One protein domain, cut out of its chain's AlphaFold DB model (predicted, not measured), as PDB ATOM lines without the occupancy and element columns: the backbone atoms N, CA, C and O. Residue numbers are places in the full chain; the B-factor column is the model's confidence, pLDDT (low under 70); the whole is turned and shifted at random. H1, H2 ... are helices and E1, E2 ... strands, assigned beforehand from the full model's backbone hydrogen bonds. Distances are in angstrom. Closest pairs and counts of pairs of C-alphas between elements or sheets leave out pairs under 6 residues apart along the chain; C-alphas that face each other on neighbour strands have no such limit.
ATOM      1  N   ILE A   3     142.241 167.713 195.369       90.69
ATOM      2  CA  ILE A   3     141.645 168.333 194.180       90.69
ATOM      3  C   ILE A   3     142.724 169.035 193.367       90.69
ATOM      4  O   ILE A   3     143.464 169.850 193.909       90.69
ATOM      5  N   PHE A   4     142.796 168.723 192.077       90.88
ATOM      6  CA  PHE A   4     143.694 169.352 191.114       90.88
ATOM      7  C   PHE A   4     142.861 170.249 190.194       90.88
ATOM      8  O   PHE A   4     142.199 169.737 189.291       90.88
ATOM      9  N   LEU A   5     142.832 171.559 190.467       88.12
ATOM     10  CA  LEU A   5     142.197 172.544 189.591       88.12
ATOM     11  C   LEU A   5     143.185 172.935 188.499       88.12
ATOM     12  O   LEU A   5     144.117 173.695 188.752       88.12
ATOM     13  N   ASP A   6     142.949 172.424 187.303       87.12
ATOM     14  CA  ASP A   6     143.780 172.670 186.136       87.12
ATOM     15  C   ASP A   6     142.960 172.335 184.895       87.12
ATOM     16  O   ASP A   6     142.351 171.265 184.826       87.12
ATOM     17  N   ASP A   7     142.882 173.218 183.912       81.31
ATOM     18  CA  ASP A   7     142.088 172.965 182.717       81.31
ATOM     19  C   ASP A   7     142.850 172.125 181.684       81.31
ATOM     20  O   ASP A   7     142.207 171.461 180.867       81.31
ATOM     21  N   GLU A   8     144.180 172.064 181.734       81.00
ATOM     22  CA  GLU A   8     145.012 171.441 180.697       81.00
ATOM     23  C   GLU A   8     145.766 170.197 181.150       81.00
ATOM     24  O   GLU A   8     145.897 169.234 180.391       81.00
ATOM     25  N   ARG A   9     146.275 170.211 182.376       85.31
ATOM     26  CA  ARG A   9     147.206 169.221 182.905       85.31
ATOM     27  C   ARG A   9     146.501 168.189 183.769       85.31
ATOM     28  O   ARG A   9     145.392 168.373 184.263       85.31
ATOM     29  N   LEU A  10     147.147 167.054 183.938       85.06
ATOM     30  CA  LEU A  10     146.774 166.001 184.865       85.06
ATOM     31  C   LEU A  10     147.758 166.020 186.040       85.06
ATOM     32  O   LEU A  10     148.917 166.385 185.853       85.06
ATOM     33  N   PRO A  11     147.325 165.626 187.246       84.56
ATOM     34  CA  PRO A  11     148.221 165.462 188.384       84.56
ATOM     35  C   PRO A  11     149.270 164.369 188.093       84.56
ATOM     36  O   PRO A  11     149.090 163.569 187.170       84.56
ATOM     37  N   PRO A  12     150.360 164.291 188.874       77.38
ATOM     38  CA  PRO A  12     151.408 163.303 188.650       77.38
ATOM     39  C   PRO A  12     150.841 161.885 188.808       77.38
ATOM     40  O   PRO A  12     150.215 161.584 189.823       77.38
ATOM     41  N   GLU A  13     151.075 160.998 187.835       73.94
ATOM     42  CA  GLU A  13     150.494 159.638 187.811       73.94
ATOM     43  C   GLU A  13     150.892 158.773 189.019       73.94
ATOM     44  O   GLU A  13     150.210 157.810 189.369       73.94
ATOM     45  N   ASN A  14     152.004 159.112 189.671       72.62
ATOM     46  CA  ASN A  14     152.520 158.431 190.854       72.62
ATOM     47  C   ASN A  14     151.863 158.888 192.169       72.62
ATOM     48  O   ASN A  14     152.181 158.338 193.225       72.62
ATOM     49  N   GLU A  15     150.973 159.879 192.131       70.44
ATOM     50  CA  GLU A  15     150.207 160.327 193.288       70.44
ATOM     51  C   GLU A  15     148.739 159.864 193.160       70.44
ATOM     52  O   GLU A  15     147.997 160.407 192.343       70.44
ATOM     53  N   PRO A  16     148.277 158.871 193.946       68.81
ATOM     54  CA  PRO A  16     146.872 158.463 193.928       68.81
ATOM     55  C   PRO A  16     145.951 159.512 194.591       68.81
ATOM     56  O   PRO A  16     146.399 160.341 195.385       68.81
ATOM     57  N   ASP A  17     144.648 159.428 194.294       82.56
ATOM     58  CA  ASP A  17     143.537 160.167 194.933       82.56
ATOM     59  C   ASP A  17     143.350 161.650 194.562       82.56
ATOM     60  O   ASP A  17     142.729 162.414 195.317       82.56
ATOM     61  N   TRP A  18     143.846 162.061 193.394       90.50
ATOM     62  CA  TRP A  18     143.512 163.360 192.817       90.50
ATOM     63  C   TRP A  18     142.197 163.309 192.037       90.50
ATOM     64  O   TRP A  18     142.074 162.625 191.021       90.50
ATOM     65  N   LEU A  19     141.229 164.096 192.491       91.69
ATOM     66  CA  LEU A  19     140.080 164.504 191.704       91.69
ATOM     67  C   LEU A  19     140.496 165.683 190.827       91.69
ATOM     68  O   LEU A  19     140.883 166.735 191.339       91.69
ATOM     69  N   VAL A  20     140.432 165.505 189.513       90.88
ATOM     70  CA  VAL A  20     140.769 166.570 188.569       90.88
ATOM     71  C   VAL A  20     139.531 167.390 188.266       90.88
ATOM     72  O   VAL A  20     138.495 166.838 187.916       90.88
ATOM     73  N   VAL A  21     139.674 168.701 188.387       88.81
ATOM     74  CA  VAL A  21     138.619 169.685 188.192       88.81
ATOM     75  C   VAL A  21     139.102 170.687 187.154       88.81
ATOM     76  O   VAL A  21     140.238 171.152 187.222       88.81
ATOM     77  N   ARG A  22     138.258 171.020 186.178       86.19
ATOM     78  CA  ARG A  22     138.649 171.817 185.003       86.19
ATOM     79  C   ARG A  22     138.197 173.266 185.067       86.19
ATOM     80  O   ARG A  22     138.515 174.043 184.175       86.19
ATOM     81  N   SER A  23     137.431 173.633 186.090       81.88
ATOM     82  CA  SER A  23     136.894 174.982 186.225       81.88
ATOM     83  C   SER A  23     136.664 175.369 187.683       81.88
ATOM     84  O   SER A  23     136.460 174.523 188.554       81.88
ATOM     85  N   VAL A  24     136.653 176.672 187.963       78.94
ATOM     86  CA  VAL A  24     136.340 177.179 189.308       78.94
ATOM     87  C   VAL A  24     134.918 176.814 189.754       78.94
ATOM     88  O   VAL A  24     134.778 176.422 190.908       78.94
ATOM     89  N   PRO A  25     133.860 176.895 188.917       81.19
ATOM     90  CA  PRO A  25     132.525 176.463 189.335       81.19
ATOM     91  C   PRO A  25     132.488 174.998 189.776       81.19
ATOM     92  O   PRO A  25     131.941 174.700 190.834       81.19
ATOM     93  N   GLU A  26     133.135 174.109 189.020       85.12
ATOM     94  CA  GLU A  26     133.246 172.692 189.378       85.12
ATOM     95  C   GLU A  26     134.058 172.510 190.671       85.12
ATOM     96  O   GLU A  26     133.691 171.712 191.530       85.12
ATOM     97  N   LEU A  27     135.108 173.312 190.883       85.44
ATOM     98  CA  LEU A  27     135.847 173.293 192.146       85.44
ATOM     99  C   LEU A  27     134.943 173.676 193.316       85.44
ATOM    100  O   LEU A  27     134.958 172.998 194.340       85.44
ATOM    101  N   LEU A  28     134.172 174.753 193.184       82.12
ATOM    102  CA  LEU A  28     133.264 175.211 194.234       82.12
ATOM    103  C   LEU A  28     132.203 174.150 194.551       82.12
ATOM    104  O   LEU A  28     131.922 173.908 195.725       82.12
ATOM    105  N   GLU A  29     131.672 173.480 193.528       84.94
ATOM    106  CA  GLU A  29     130.745 172.359 193.689       84.94
ATOM    107  C   GLU A  29     131.394 171.202 194.463       84.94
ATOM    108  O   GLU A  29     130.844 170.745 195.465       84.94
ATOM    109  N   MET A  30     132.599 170.778 194.068       87.50
ATOM    110  CA  MET A  30     133.309 169.670 194.718       87.50
ATOM    111  C   MET A  30     133.719 169.997 196.151       87.50
ATOM    112  O   MET A  30     133.590 169.163 197.050       87.50
ATOM    113  N   VAL A  31     134.177 171.224 196.393       84.69
ATOM    114  CA  VAL A  31     134.520 171.707 197.732       84.69
ATOM    115  C   VAL A  31     133.261 171.745 198.603       84.69
ATOM    116  O   VAL A  31     133.324 171.340 199.763       84.69
ATOM    117  N   SER A  32     132.105 172.127 198.048       83.19
ATOM    118  CA  SER A  32     130.823 172.118 198.765       83.19
ATOM    119  C   SER A  32     130.358 170.703 199.109       83.19
ATOM    120  O   SER A  32     129.986 170.442 200.254       83.19
ATOM    121  N   ALA A  33     130.446 169.779 198.153       86.81
ATOM    122  CA  ALA A  33     129.994 168.403 198.318       86.81
ATOM    123  C   ALA A  33     130.899 167.567 199.243       86.81
ATOM    124  O   ALA A  33     130.399 166.718 199.980       86.81
ATOM    125  N   HIS A  34     132.214 167.815 199.241       88.81
ATOM    126  CA  HIS A  34     133.213 166.931 199.865       88.81
ATOM    127  C   HIS A  34     134.105 167.613 200.913       88.81
ATOM    128  O   HIS A  34     135.185 167.116 201.240       88.81
ATOM    129  N   SER A  35     133.671 168.746 201.467       85.44
ATOM    130  CA  SER A  35     134.466 169.574 202.391       85.44
ATOM    131  C   SER A  35     135.157 168.799 203.531       85.44
ATOM    132  O   SER A  35     136.326 169.039 203.839       85.44
ATOM    133  N   ALA A  36     134.483 167.808 204.123       87.50
ATOM    134  CA  ALA A  36     135.011 167.000 205.226       87.50
ATOM    135  C   ALA A  36     136.139 166.021 204.831       87.50
ATOM    136  O   ALA A  36     136.798 165.455 205.707       87.50
ATOM    137  N   GLU A  37     136.361 165.790 203.537       90.38
ATOM    138  CA  GLU A  37     137.267 164.764 203.007       90.38
ATOM    139  C   GLU A  37     138.497 165.347 202.305       90.38
ATOM    140  O   GLU A  37     139.474 164.626 202.058       90.38
ATOM    141  N   ILE A  38     138.454 166.635 201.970       88.81
ATOM    142  CA  ILE A  38     139.504 167.319 201.218       88.81
ATOM    143  C   ILE A  38     140.702 167.574 202.129       88.81
ATOM    144  O   ILE A  38     140.592 168.207 203.177       88.81
ATOM    145  N   THR A  39     141.860 167.074 201.707       91.75
ATOM    146  CA  THR A  39     143.133 167.215 202.428       91.75
ATOM    147  C   THR A  39     144.103 168.149 201.720       91.75
ATOM    148  O   THR A  39     144.944 168.768 202.369       91.75
ATOM    149  N   GLU A  40     143.987 168.264 200.397       90.94
ATOM    150  CA  GLU A  40     144.843 169.118 199.576       90.94
ATOM    151  C   GLU A  40     144.067 169.695 198.392       90.94
ATOM    152  O   GLU A  40     143.260 168.993 197.778       90.94
ATOM    153  N   ILE A  41     144.335 170.961 198.071       89.00
ATOM    154  CA  ILE A  41     143.879 171.594 196.832       89.00
ATOM    155  C   ILE A  41     145.094 172.183 196.118       89.00
ATOM    156  O   ILE A  41     145.890 172.913 196.710       89.00
ATOM    157  N   SER A  42     145.233 171.836 194.849       88.62
ATOM    158  CA  SER A  42     146.230 172.357 193.929       88.62
ATOM    159  C   SER A  42     145.532 173.268 192.919       88.62
ATOM    160  O   SER A  42     144.483 172.902 192.389       88.62
ATOM    161  N   PHE A  43     146.082 174.462 192.701       86.12
ATOM    162  CA  PHE A  43     145.530 175.479 191.808       86.12
ATOM    163  C   PHE A  43     146.497 175.767 190.677       86.12
ATOM    164  O   PHE A  43     147.637 176.152 190.943       86.12
ATOM    165  N   ASP A  44     146.016 175.683 189.447       81.56
ATOM    166  CA  ASP A  44     146.626 176.372 188.327       81.56
ATOM    167  C   ASP A  44     146.245 177.857 188.323       81.56
ATOM    168  O   ASP A  44     145.085 178.233 188.512       81.56
ATOM    169  N   ASN A  45     147.238 178.715 188.112       73.56
ATOM    170  CA  ASN A  45     147.009 180.134 187.884       73.56
ATOM    171  C   ASN A  45     146.529 180.427 186.452       73.56
ATOM    172  O   ASN A  45     145.846 181.427 186.224       73.56
ATOM    173  N   ASP A  46     146.925 179.591 185.495       71.19
ATOM    174  CA  ASP A  46     146.938 179.921 184.070       71.19
ATOM    175  C   ASP A  46     145.759 179.273 183.299       71.19
ATOM    176  O   ASP A  46     145.914 178.865 182.154       71.19
ATOM    177  N   LEU A  47     144.567 179.231 183.916       72.31
ATOM    178  CA  LEU A  47     143.331 178.686 183.320       72.31
ATOM    179  C   LEU A  47     142.898 179.485 182.073       72.31
ATOM    180  O   LEU A  47     142.799 180.715 182.147       72.31
ATOM    181  N   GLN A  48     142.600 178.814 180.949       62.91
ATOM    182  CA  GLN A  48     142.594 179.490 179.646       62.91
ATOM    183  C   GLN A  48     141.431 180.444 179.366       62.91
ATOM    184  O   GLN A  48     141.683 181.489 178.778       62.91
ATOM    185  N   GLU A  49     140.179 180.190 179.745       55.81
ATOM    186  CA  GLU A  49     139.093 181.106 179.364       55.81
ATOM    187  C   GLU A  49     138.028 181.208 180.468       55.81
ATOM    188  O   GLU A  49     137.544 180.216 181.002       55.81
ATOM    189  N   GLU A  50     137.699 182.455 180.815       51.41
ATOM    190  CA  GLU A  50     136.698 182.950 181.779       51.41
ATOM    191  C   GLU A  50     137.080 183.134 183.256       51.41
ATOM    192  O   GLU A  50     136.505 184.027 183.883       51.41
ATOM    193  N   LEU A  51     138.055 182.427 183.840       52.88
ATOM    194  CA  LEU A  51     138.446 182.664 185.243       52.88
ATOM    195  C   LEU A  51     139.954 182.514 185.455       52.88
ATOM    196  O   LEU A  51     140.431 181.480 185.906       52.88
ATOM    197  N   GLU A  52     140.681 183.599 185.179       57.47
ATOM    198  CA  GLU A  52     142.095 183.780 185.529       57.47
ATOM    199  C   GLU A  52     142.352 183.303 186.971       57.47
ATOM    200  O   GLU A  52     141.609 183.668 187.888       57.47
ATOM    201  N   GLY A  53     143.402 182.518 187.223       54.56
ATOM    202  CA  GLY A  53     143.612 181.865 188.519       54.56
ATOM    203  C   GLY A  53     143.763 182.818 189.714       54.56
ATOM    204  O   GLY A  53     143.457 182.447 190.849       54.56
ATOM    205  N   ARG A  54     144.085 184.098 189.474       55.56
ATOM    206  CA  ARG A  54     143.979 185.169 190.487       55.56
ATOM    207  C   ARG A  54     142.535 185.420 190.939       55.56
ATOM    208  O   ARG A  54     142.289 185.614 192.127       55.56
ATOM    209  N   HIS A  55     141.580 185.406 190.007       58.25
ATOM    210  CA  HIS A  55     140.150 185.537 190.279       58.25
ATOM    211  C   HIS A  55     139.604 184.246 190.871       58.25
ATOM    212  O   HIS A  55     138.766 184.314 191.763       58.25
ATOM    213  N   ALA A  56     140.111 183.088 190.438       58.19
ATOM    214  CA  ALA A  56     139.806 181.813 191.066       58.19
ATOM    215  C   ALA A  56     140.182 181.850 192.548       58.19
ATOM    216  O   ALA A  56     139.306 181.687 193.382       58.19
ATOM    217  N   VAL A  57     141.435 182.161 192.902       62.47
ATOM    218  CA  VAL A  57     141.865 182.233 194.309       62.47
ATOM    219  C   VAL A  57     141.131 183.325 195.068       62.47
ATOM    220  O   VAL A  57     140.688 183.064 196.175       62.47
ATOM    221  N   GLY A  58     140.926 184.507 194.485       63.75
ATOM    222  CA  GLY A  58     140.130 185.562 195.116       63.75
ATOM    223  C   GLY A  58     138.688 185.132 195.412       63.75
ATOM    224  O   GLY A  58     138.184 185.424 196.491       63.75
ATOM    225  N   ARG A  59     138.045 184.383 194.507       62.41
ATOM    226  CA  ARG A  59     136.694 183.824 194.695       62.41
ATOM    227  C   ARG A  59     136.682 182.585 195.585       62.41
ATOM    228  O   ARG A  59     135.759 182.390 196.351       62.41
ATOM    229  N   ILE A  60     137.707 181.747 195.563       61.34
ATOM    230  CA  ILE A  60     137.799 180.563 196.425       61.34
ATOM    231  C   ILE A  60     138.074 181.021 197.861       61.34
ATOM    232  O   ILE A  60     137.372 180.625 198.781       61.34
ATOM    233  N   VAL A  61     139.009 181.948 198.059       62.75
ATOM    234  CA  VAL A  61     139.306 182.571 199.358       62.75
ATOM    235  C   VAL A  61     138.161 183.473 199.838       62.75
ATOM    236  O   VAL A  61     137.823 183.462 201.018       62.75
ATOM    237  N   GLY A  62     137.540 184.238 198.939       63.03
ATOM    238  CA  GLY A  62     136.486 185.202 199.266       63.03
ATOM    239  C   GLY A  62     135.066 184.630 199.349       63.03
ATOM    240  O   GLY A  62     134.300 185.081 200.199       63.03
ATOM    241  N   ASP A  63     134.725 183.637 198.524       58.66
ATOM    242  CA  ASP A  63     133.385 183.030 198.437       58.66
ATOM    243  C   ASP A  63     133.349 181.629 199.077       58.66
ATOM    244  O   ASP A  63     132.400 181.313 199.793       58.66
ATOM    245  N   ALA A  64     134.369 180.783 198.867       54.16
ATOM    246  CA  ALA A  64     134.365 179.398 199.371       54.16
ATOM    247  C   ALA A  64     134.875 179.261 200.814       54.16
ATOM    248  O   ALA A  64     134.534 178.302 201.502       54.16
ATOM    249  N   LEU A  65     135.699 180.200 201.274       59.25
ATOM    250  CA  LEU A  65     136.432 180.086 202.533       59.25
ATOM    251  C   LEU A  65     135.959 181.086 203.607       59.25
ATOM    252  O   LEU A  65     136.132 180.856 204.793       59.25
ATOM    253  N   ASN A  66     135.269 182.158 203.223       57.03
ATOM    254  CA  ASN A  66     135.126 183.357 204.050       57.03
ATOM    255  C   ASN A  66     134.191 183.254 205.283       57.03
ATOM    256  O   ASN A  66     134.326 184.112 206.155       57.03
ATOM    257  N   PRO A  67     133.231 182.305 205.426       49.88
ATOM    258  CA  PRO A  67     132.847 181.963 206.816       49.88
ATOM    259  C   PRO A  67     132.280 180.560 207.157       49.88
ATOM    260  O   PRO A  67     131.949 180.356 208.324       49.88
ATOM    261  N   ALA A  68     132.082 179.594 206.242       47.22
ATOM    262  CA  ALA A  68     131.278 178.401 206.604       47.22
ATOM    263  C   ALA A  68     131.593 177.066 205.914       47.22
ATOM    264  O   ALA A  68     130.828 176.114 206.075       47.22
ATOM    265  N   MET A  69     132.714 176.926 205.212       57.44
ATOM    266  CA  MET A  69     133.141 175.601 204.759       57.44
ATOM    267  C   MET A  69     134.201 175.106 205.723       57.44
ATOM    268  O   MET A  69     135.381 175.429 205.618       57.44
ATOM    269  N   HIS A  70     133.748 174.347 206.723       68.81
ATOM    270  CA  HIS A  70     134.646 173.552 207.540       68.81
ATOM    271  C   HIS A  70     135.339 172.584 206.579       68.81
ATOM    272  O   HIS A  70     134.761 171.574 206.187       68.81
ATOM    273  N   LEU A  71     136.571 172.909 206.191       81.00
ATOM    274  CA  LEU A  71     137.519 171.991 205.576       81.00
ATOM    275  C   LEU A  71     138.399 171.410 206.700       81.00
ATOM    276  O   LEU A  71     139.592 171.708 206.757       81.00
ATOM    277  N   PRO A  72     137.846 170.625 207.653       83.31
ATOM    278  CA  PRO A  72     138.529 170.261 208.897       83.31
ATOM    279  C   PRO A  72     139.760 169.384 208.665       83.31
ATOM    280  O   PRO A  72     140.549 169.168 209.580       83.31
ATOM    281  N   ARG A  73     139.890 168.822 207.460       88.75
ATOM    282  CA  ARG A  73     140.991 167.950 207.066       88.75
ATOM    283  C   ARG A  73     141.957 168.601 206.090       88.75
ATOM    284  O   ARG A  73     142.931 167.942 205.734       88.75
ATOM    285  N   LEU A  74     141.721 169.845 205.670       88.75
ATOM    286  CA  LEU A  74     142.633 170.530 204.766       88.75
ATOM    287  C   LEU A  74     143.973 170.727 205.469       88.75
ATOM    288  O   LEU A  74     144.042 171.246 206.579       88.75
ATOM    289  N   GLN A  75     145.034 170.283 204.809       90.88
ATOM    290  CA  GLN A  75     146.400 170.326 205.322       90.88
ATOM    291  C   GLN A  75     147.317 171.139 204.412       90.88
ATOM    292  O   GLN A  75     148.308 171.690 204.893       90.88
ATOM    293  N   ARG A  76     147.000 171.211 203.113       91.00
ATOM    294  CA  ARG A  76     147.868 171.841 202.121       91.00
ATOM    295  C   ARG A  76     147.100 172.561 201.019       91.00
ATOM    296  O   ARG A  76     146.103 172.055 200.507       91.00
ATOM    297  N   LEU A  77     147.635 173.706 200.614       89.00
ATOM    298  CA  LEU A  77     147.304 174.397 199.375       89.00
ATOM    299  C   LEU A  77     148.568 174.494 198.520       89.00
ATOM    300  O   LEU A  77     149.629 174.872 199.019       89.00
ATOM    301  N   THR A  78     148.464 174.160 197.238       88.44
ATOM    302  CA  THR A  78     149.591 174.231 196.301       88.44
ATOM    303  C   THR A  78     149.230 175.132 195.126       88.44
ATOM    304  O   THR A  78     148.177 174.966 194.525       88.44
ATOM    305  N   VAL A  79     150.099 176.079 194.782       85.69
ATOM    306  CA  VAL A  79     149.951 176.939 193.601       85.69
ATOM    307  C   VAL A  79     150.918 176.485 192.513       85.69
ATOM    308  O   VAL A  79     152.127 176.403 192.754       85.69
ATOM    309  N   HIS A  80     150.374 176.229 191.328       82.75
ATOM    310  CA  HIS A  80     151.078 175.939 190.086       82.75
ATOM    311  C   HIS A  80     150.907 177.130 189.154       82.75
ATOM    312  O   HIS A  80     149.803 177.618 188.941       82.75
ATOM    313  N   SER A  81     152.014 177.637 188.627       76.31
ATOM    314  CA  SER A  81     151.980 178.661 187.586       76.31
ATOM    315  C   SER A  81     153.305 178.685 186.845       76.31
ATOM    316  O   SER A  81     154.361 178.431 187.441       76.31
ATOM    317  N   ALA A  82     153.249 179.030 185.562       73.88
ATOM    318  CA  ALA A  82     154.431 179.416 184.801       73.88
ATOM    319  C   ALA A  82     154.861 180.868 185.112       73.88
ATOM    320  O   ALA A  82     156.021 181.232 184.916       73.88
ATOM    321  N   ASN A  83     153.963 181.692 185.662       77.19
ATOM    322  CA  ASN A  83     154.208 183.083 186.023       77.19
ATOM    323  C   ASN A  83     154.554 183.234 187.516       77.19
ATOM    324  O   ASN A  83     153.698 183.158 188.401       77.19
ATOM    325  N   ILE A  84     155.829 183.518 187.802       79.50
ATOM    326  CA  ILE A  84     156.333 183.700 189.173       79.50
ATOM    327  C   ILE A  84     155.609 184.808 189.947       79.50
ATOM    328  O   ILE A  84     155.286 184.614 191.116       79.50
ATOM    329  N   VAL A  85     155.310 185.932 189.296       80.56
ATOM    330  CA  VAL A  85     154.676 187.089 189.942       80.56
ATOM    331  C   VAL A  85     153.236 186.756 190.327       80.56
ATOM    332  O   VAL A  85     152.787 187.097 191.421       80.56
ATOM    333  N   ALA A  86     152.516 186.048 189.454       76.81
ATOM    334  CA  ALA A  86     151.150 185.620 189.735       76.81
ATOM    335  C   ALA A  86     151.101 184.590 190.877       76.81
ATOM    336  O   ALA A  86     150.296 184.733 191.801       76.81
ATOM    337  N   ALA A  87     152.020 183.618 190.877       80.12
ATOM    338  CA  ALA A  87     152.140 182.646 191.961       80.12
ATOM    339  C   ALA A  87     152.423 183.311 193.318       80.12
ATOM    340  O   ALA A  87     151.795 182.963 194.319       80.12
ATOM    341  N   GLU A  88     153.337 184.284 193.367       84.56
ATOM    342  CA  GLU A  88     153.644 185.033 194.592       84.56
ATOM    343  C   GLU A  88     152.431 185.815 195.106       84.56
ATOM    344  O   GLU A  88     152.146 185.790 196.307       84.56
ATOM    345  N   ALA A  89     151.668 186.446 194.207       81.88
ATOM    346  CA  ALA A  89     150.442 187.146 194.571       81.88
ATOM    347  C   ALA A  89     149.385 186.194 195.163       81.88
ATOM    348  O   ALA A  89     148.793 186.503 196.198       81.88
ATOM    349  N   MET A  90     149.175 185.014 194.566       81.81
ATOM    350  CA  MET A  90     148.245 184.003 195.093       81.81
ATOM    351  C   MET A  90     148.662 183.493 196.472       81.81
ATOM    352  O   MET A  90     147.837 183.425 197.382       81.81
ATOM    353  N   ILE A  91     149.946 183.183 196.651       86.12
ATOM    354  CA  ILE A  91     150.489 182.722 197.934       86.12
ATOM    355  C   ILE A  91     150.316 183.801 199.010       86.12
ATOM    356  O   ILE A  91     149.906 183.494 200.131       86.12
ATOM    357  N   ALA A  92     150.560 185.072 198.673       86.06
ATOM    358  CA  ALA A  92     150.331 186.186 199.587       86.06
ATOM    359  C   ALA A  92     148.852 186.301 199.999       86.06
ATOM    360  O   ALA A  92     148.571 186.483 201.186       86.06
ATOM    361  N   MET A  93     147.912 186.128 199.060       83.69
ATOM    362  CA  MET A  93     146.474 186.099 199.361       83.69
ATOM    363  C   MET A  93     146.102 184.944 200.300       83.69
ATOM    364  O   MET A  93     145.388 185.161 201.277       83.69
ATOM    365  N   MET A  94     146.626 183.735 200.068       85.19
ATOM    366  CA  MET A  94     146.380 182.577 200.941       85.19
ATOM    367  C   MET A  94     146.923 182.806 202.355       85.19
ATOM    368  O   MET A  94     146.233 182.548 203.339       85.19
ATOM    369  N   HIS A  95     148.135 183.349 202.483       87.75
ATOM    370  CA  HIS A  95     148.693 183.690 203.792       87.75
ATOM    371  C   HIS A  95     147.922 184.806 204.500       87.75
ATOM    372  O   HIS A  95     147.811 184.775 205.727       87.75
ATOM    373  N   ALA A  96     147.396 185.788 203.765       84.38
ATOM    374  CA  ALA A  96     146.514 186.801 204.335       84.38
ATOM    375  C   ALA A  96     145.225 186.161 204.872       84.38
ATOM    376  O   ALA A  96     144.860 186.419 206.017       84.38
ATOM    377  N   ALA A  97     144.606 185.259 204.109       80.75
ATOM    378  CA  ALA A  97     143.407 184.536 204.528       80.75
ATOM    379  C   ALA A  97     143.633 183.683 205.785       80.75
ATOM    380  O   ALA A  97     142.822 183.726 206.704       80.75
ATOM    381  N   ILE A  98     144.764 182.968 205.870       83.69
ATOM    382  CA  ILE A  98     145.161 182.224 207.081       83.69
ATOM    383  C   ILE A  98     145.297 183.177 208.271       83.69
ATOM    384  O   ILE A  98     144.780 182.911 209.352       83.69
ATOM    385  N   ARG A  99     145.995 184.306 208.085       85.56
ATOM    386  CA  ARG A  99     146.247 185.294 209.148       85.56
ATOM    387  C   ARG A  99     144.962 185.927 209.676       85.56
ATOM    388  O   ARG A  99     144.900 186.265 210.851       85.56
ATOM    389  N   HIS A 100     143.978 186.113 208.805       82.12
ATOM    390  CA  HIS A 100     142.661 186.635 209.153       82.12
ATOM    391  C   HIS A 100     141.666 185.538 209.557       82.12
ATOM    392  O   HIS A 100     140.481 185.830 209.679       82.12
ATOM    393  N   GLU A 101     142.138 184.301 209.760       78.81
ATOM    394  CA  GLU A 101     141.330 183.143 210.173       78.81
ATOM    395  C   GLU A 101     140.166 182.833 209.215       78.81
ATOM    396  O   GLU A 101     139.198 182.170 209.579       78.81
ATOM    397  N   GLN A 102     140.278 183.274 207.959       76.38
ATOM    398  CA  GLN A 102     139.326 182.959 206.896       76.38
ATOM    399  C   GLN A 102     139.530 181.531 206.381       76.38
ATOM    400  O   GLN A 102     138.617 180.943 205.828       76.38
ATOM    401  N   ILE A 103     140.717 180.946 206.563       77.81
ATOM    402  CA  ILE A 103     140.959 179.519 206.317       77.81
ATOM    403  C   ILE A 103     141.760 178.873 207.432       77.81
ATOM    404  O   ILE A 103     142.483 179.580 208.139       77.81
ATOM    405  N   PRO A 104     141.692 177.531 207.567       78.31
ATOM    406  CA  PRO A 104     142.550 176.814 208.494       78.31
ATOM    407  C   PRO A 104     144.026 177.125 208.237       78.31
ATOM    408  O   PRO A 104     144.450 177.327 207.097       78.31
ATOM    409  N   ALA A 105     144.825 177.121 209.303       84.25
ATOM    410  CA  ALA A 105     146.271 177.207 209.183       84.25
ATOM    411  C   ALA A 105     146.800 175.947 208.485       84.25
ATOM    412  O   ALA A 105     146.808 174.858 209.060       84.25
ATOM    413  N   VAL A 106     147.219 176.110 207.234       85.06
ATOM    414  CA  VAL A 106     147.656 175.026 206.350       85.06
ATOM    415  C   VAL A 106     148.990 175.359 205.711       85.06
ATOM    416  O   VAL A 106     149.401 176.518 205.628       85.06
ATOM    417  N   GLU A 107     149.677 174.325 205.245       90.88
ATOM    418  CA  GLU A 107     150.885 174.498 204.457       90.88
ATOM    419  C   GLU A 107     150.533 175.109 203.093       90.88
ATOM    420  O   GLU A 107     149.695 174.573 202.371       90.88
ATOM    421  N   VAL A 108     151.190 176.208 202.719       87.06
ATOM    422  CA  VAL A 108     151.070 176.808 201.383       87.06
ATOM    423  C   VAL A 108     152.363 176.543 200.625       87.06
ATOM    424  O   VAL A 108     153.443 176.924 201.078       87.06
ATOM    425  N   ARG A 109     152.267 175.873 199.475       87.00
ATOM    426  CA  ARG A 109     153.411 175.558 198.615       87.00
ATOM    427  C   ARG A 109     153.286 176.228 197.260       87.00
ATOM    428  O   ARG A 109     152.204 176.343 196.695       87.00
ATOM    429  N   ARG A 110     154.441 176.561 196.697       84.00
ATOM    430  CA  ARG A 110     154.592 176.823 195.270       84.00
ATOM    431  C   ARG A 110     155.176 175.586 194.603       84.00
ATOM    432  O   ARG A 110     156.142 175.027 195.119       84.00
ATOM    433  N   ARG A 111     154.661 175.213 193.436       78.19
ATOM    434  CA  ARG A 111     155.397 174.390 192.470       78.19
ATOM    435  C   ARG A 111     155.471 175.142 191.150       78.19
ATOM    436  O   ARG A 111     154.478 175.699 190.690       78.19
ATOM    437  N   SER A 112     156.656 175.191 190.556       68.50
ATOM    438  CA  SER A 112     156.786 175.709 189.199       68.50
ATOM    439  C   SER A 112     156.156 174.708 188.241       68.50
ATOM    440  O   SER A 112     156.548 173.541 188.227       68.50
ATOM    441  N   ALA A 113     155.204 175.161 187.427       63.28
ATOM    442  CA  ALA A 113     154.659 174.335 186.354       63.28
ATOM    443  C   ALA A 113     155.722 173.989 185.293       63.28
ATOM    444  O   ALA A 113     155.571 173.014 184.573       63.28
TER     445      ALA A 113
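AT A GLANCE: This is residues 3 to 113 of the 128 residues of an uncharacterized protein of Sphingobium sp. IP1 (UniProt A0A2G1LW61). A twisted sheet of five parallel strands has one face covered by three helices, H1, H2 and H3, which run along its strands, while no named helix is on its other face. The helices make one layer and the sheet the other, so there are two layers, H1 over one edge of the sheet and H3 over the other, with H2 between them. The printed part has 111 residues with five named strands and three named helices, along the chain E1 E2 H1 E3 H2 E4 H3 E5; the sheet order is E2 E1 E3 E4 E5 and the class is mixed, helices and strands. It is compact and rounded, with a radius of gyration of the C-alphas of 12.7 A and spans of 30 by 29 by 26 A.

HOW THE PARTS SIT: E1, residues 3 to 5, is an inner strand, parallel to the edge strand E2, residues 18 to 21, with N 4 and O 19 within hydrogen-bond range at 2.9 A. H1, residues 24 to 34, lies over E2 and E1 at a height over the sheet of 9.7 A; the C-alphas of Val 21 and Leu 27, the closest of E2 and H1, are 6.0 A apart. E3, residues 40 to 44, is parallel to E1, with N 42 and O 3 at 2.8 A; E2, H1 and E3 form a split strand-helix-strand unit, E1 between its two strands, with a right-handed crossover. H2, residues 53 to 64, lies over E3 and touches H1, their closest C-alphas, of Val 24 and Ala 56, 6.0 A apart, at a steep tilt of 36 degrees, only just past shallow, the same way. E4, residues 76 to 81, is parallel to E3, with N 43 and O 78 at 2.8 A. H3, residues 84 to 99, lies over E4 and E5, the edge strand of residues 107 to 112, at a height of 9.3 A. H3 touches H2 at a shallow tilt of 13 degrees, the same way, the closest C-alphas being those of Arg 54 and Met 90, 6.4 A apart; H1 and H3 are apart. E5 is parallel to E4, with N 77 and O 107 at 2.8 A. E3, H2, E4 and E4, H3, E5 are strand-helix-strand units, two parallel neighbour strands with a helix between, and the crossover of each is right-handed. In H1, H2 and H3 every O i to N i+4 pair is within hydrogen-bond range.

IN THESE COORDINATES: E1 begins at C-alpha 3, (141.645, 168.333, 194.180). H1 is 15.0 A long, H2 14.5 A and H3 22.4 A; E3 is 13.5 A, E4 16.6 A and E5 16.4 A. E5 ends at C-alpha 112, (156.786, 175.709, 189.199).

THE WHOLE: The C-alphas of Glu 13 and His 100, the two farthest apart, are 35.3 A apart. The printed part has no cut; the links E1 to E2 and H2 to E4 are long. Mean pLDDT of the printed part is 78.0; residue 16, residues 48 to 70 and residues 112 to 113 are under 70.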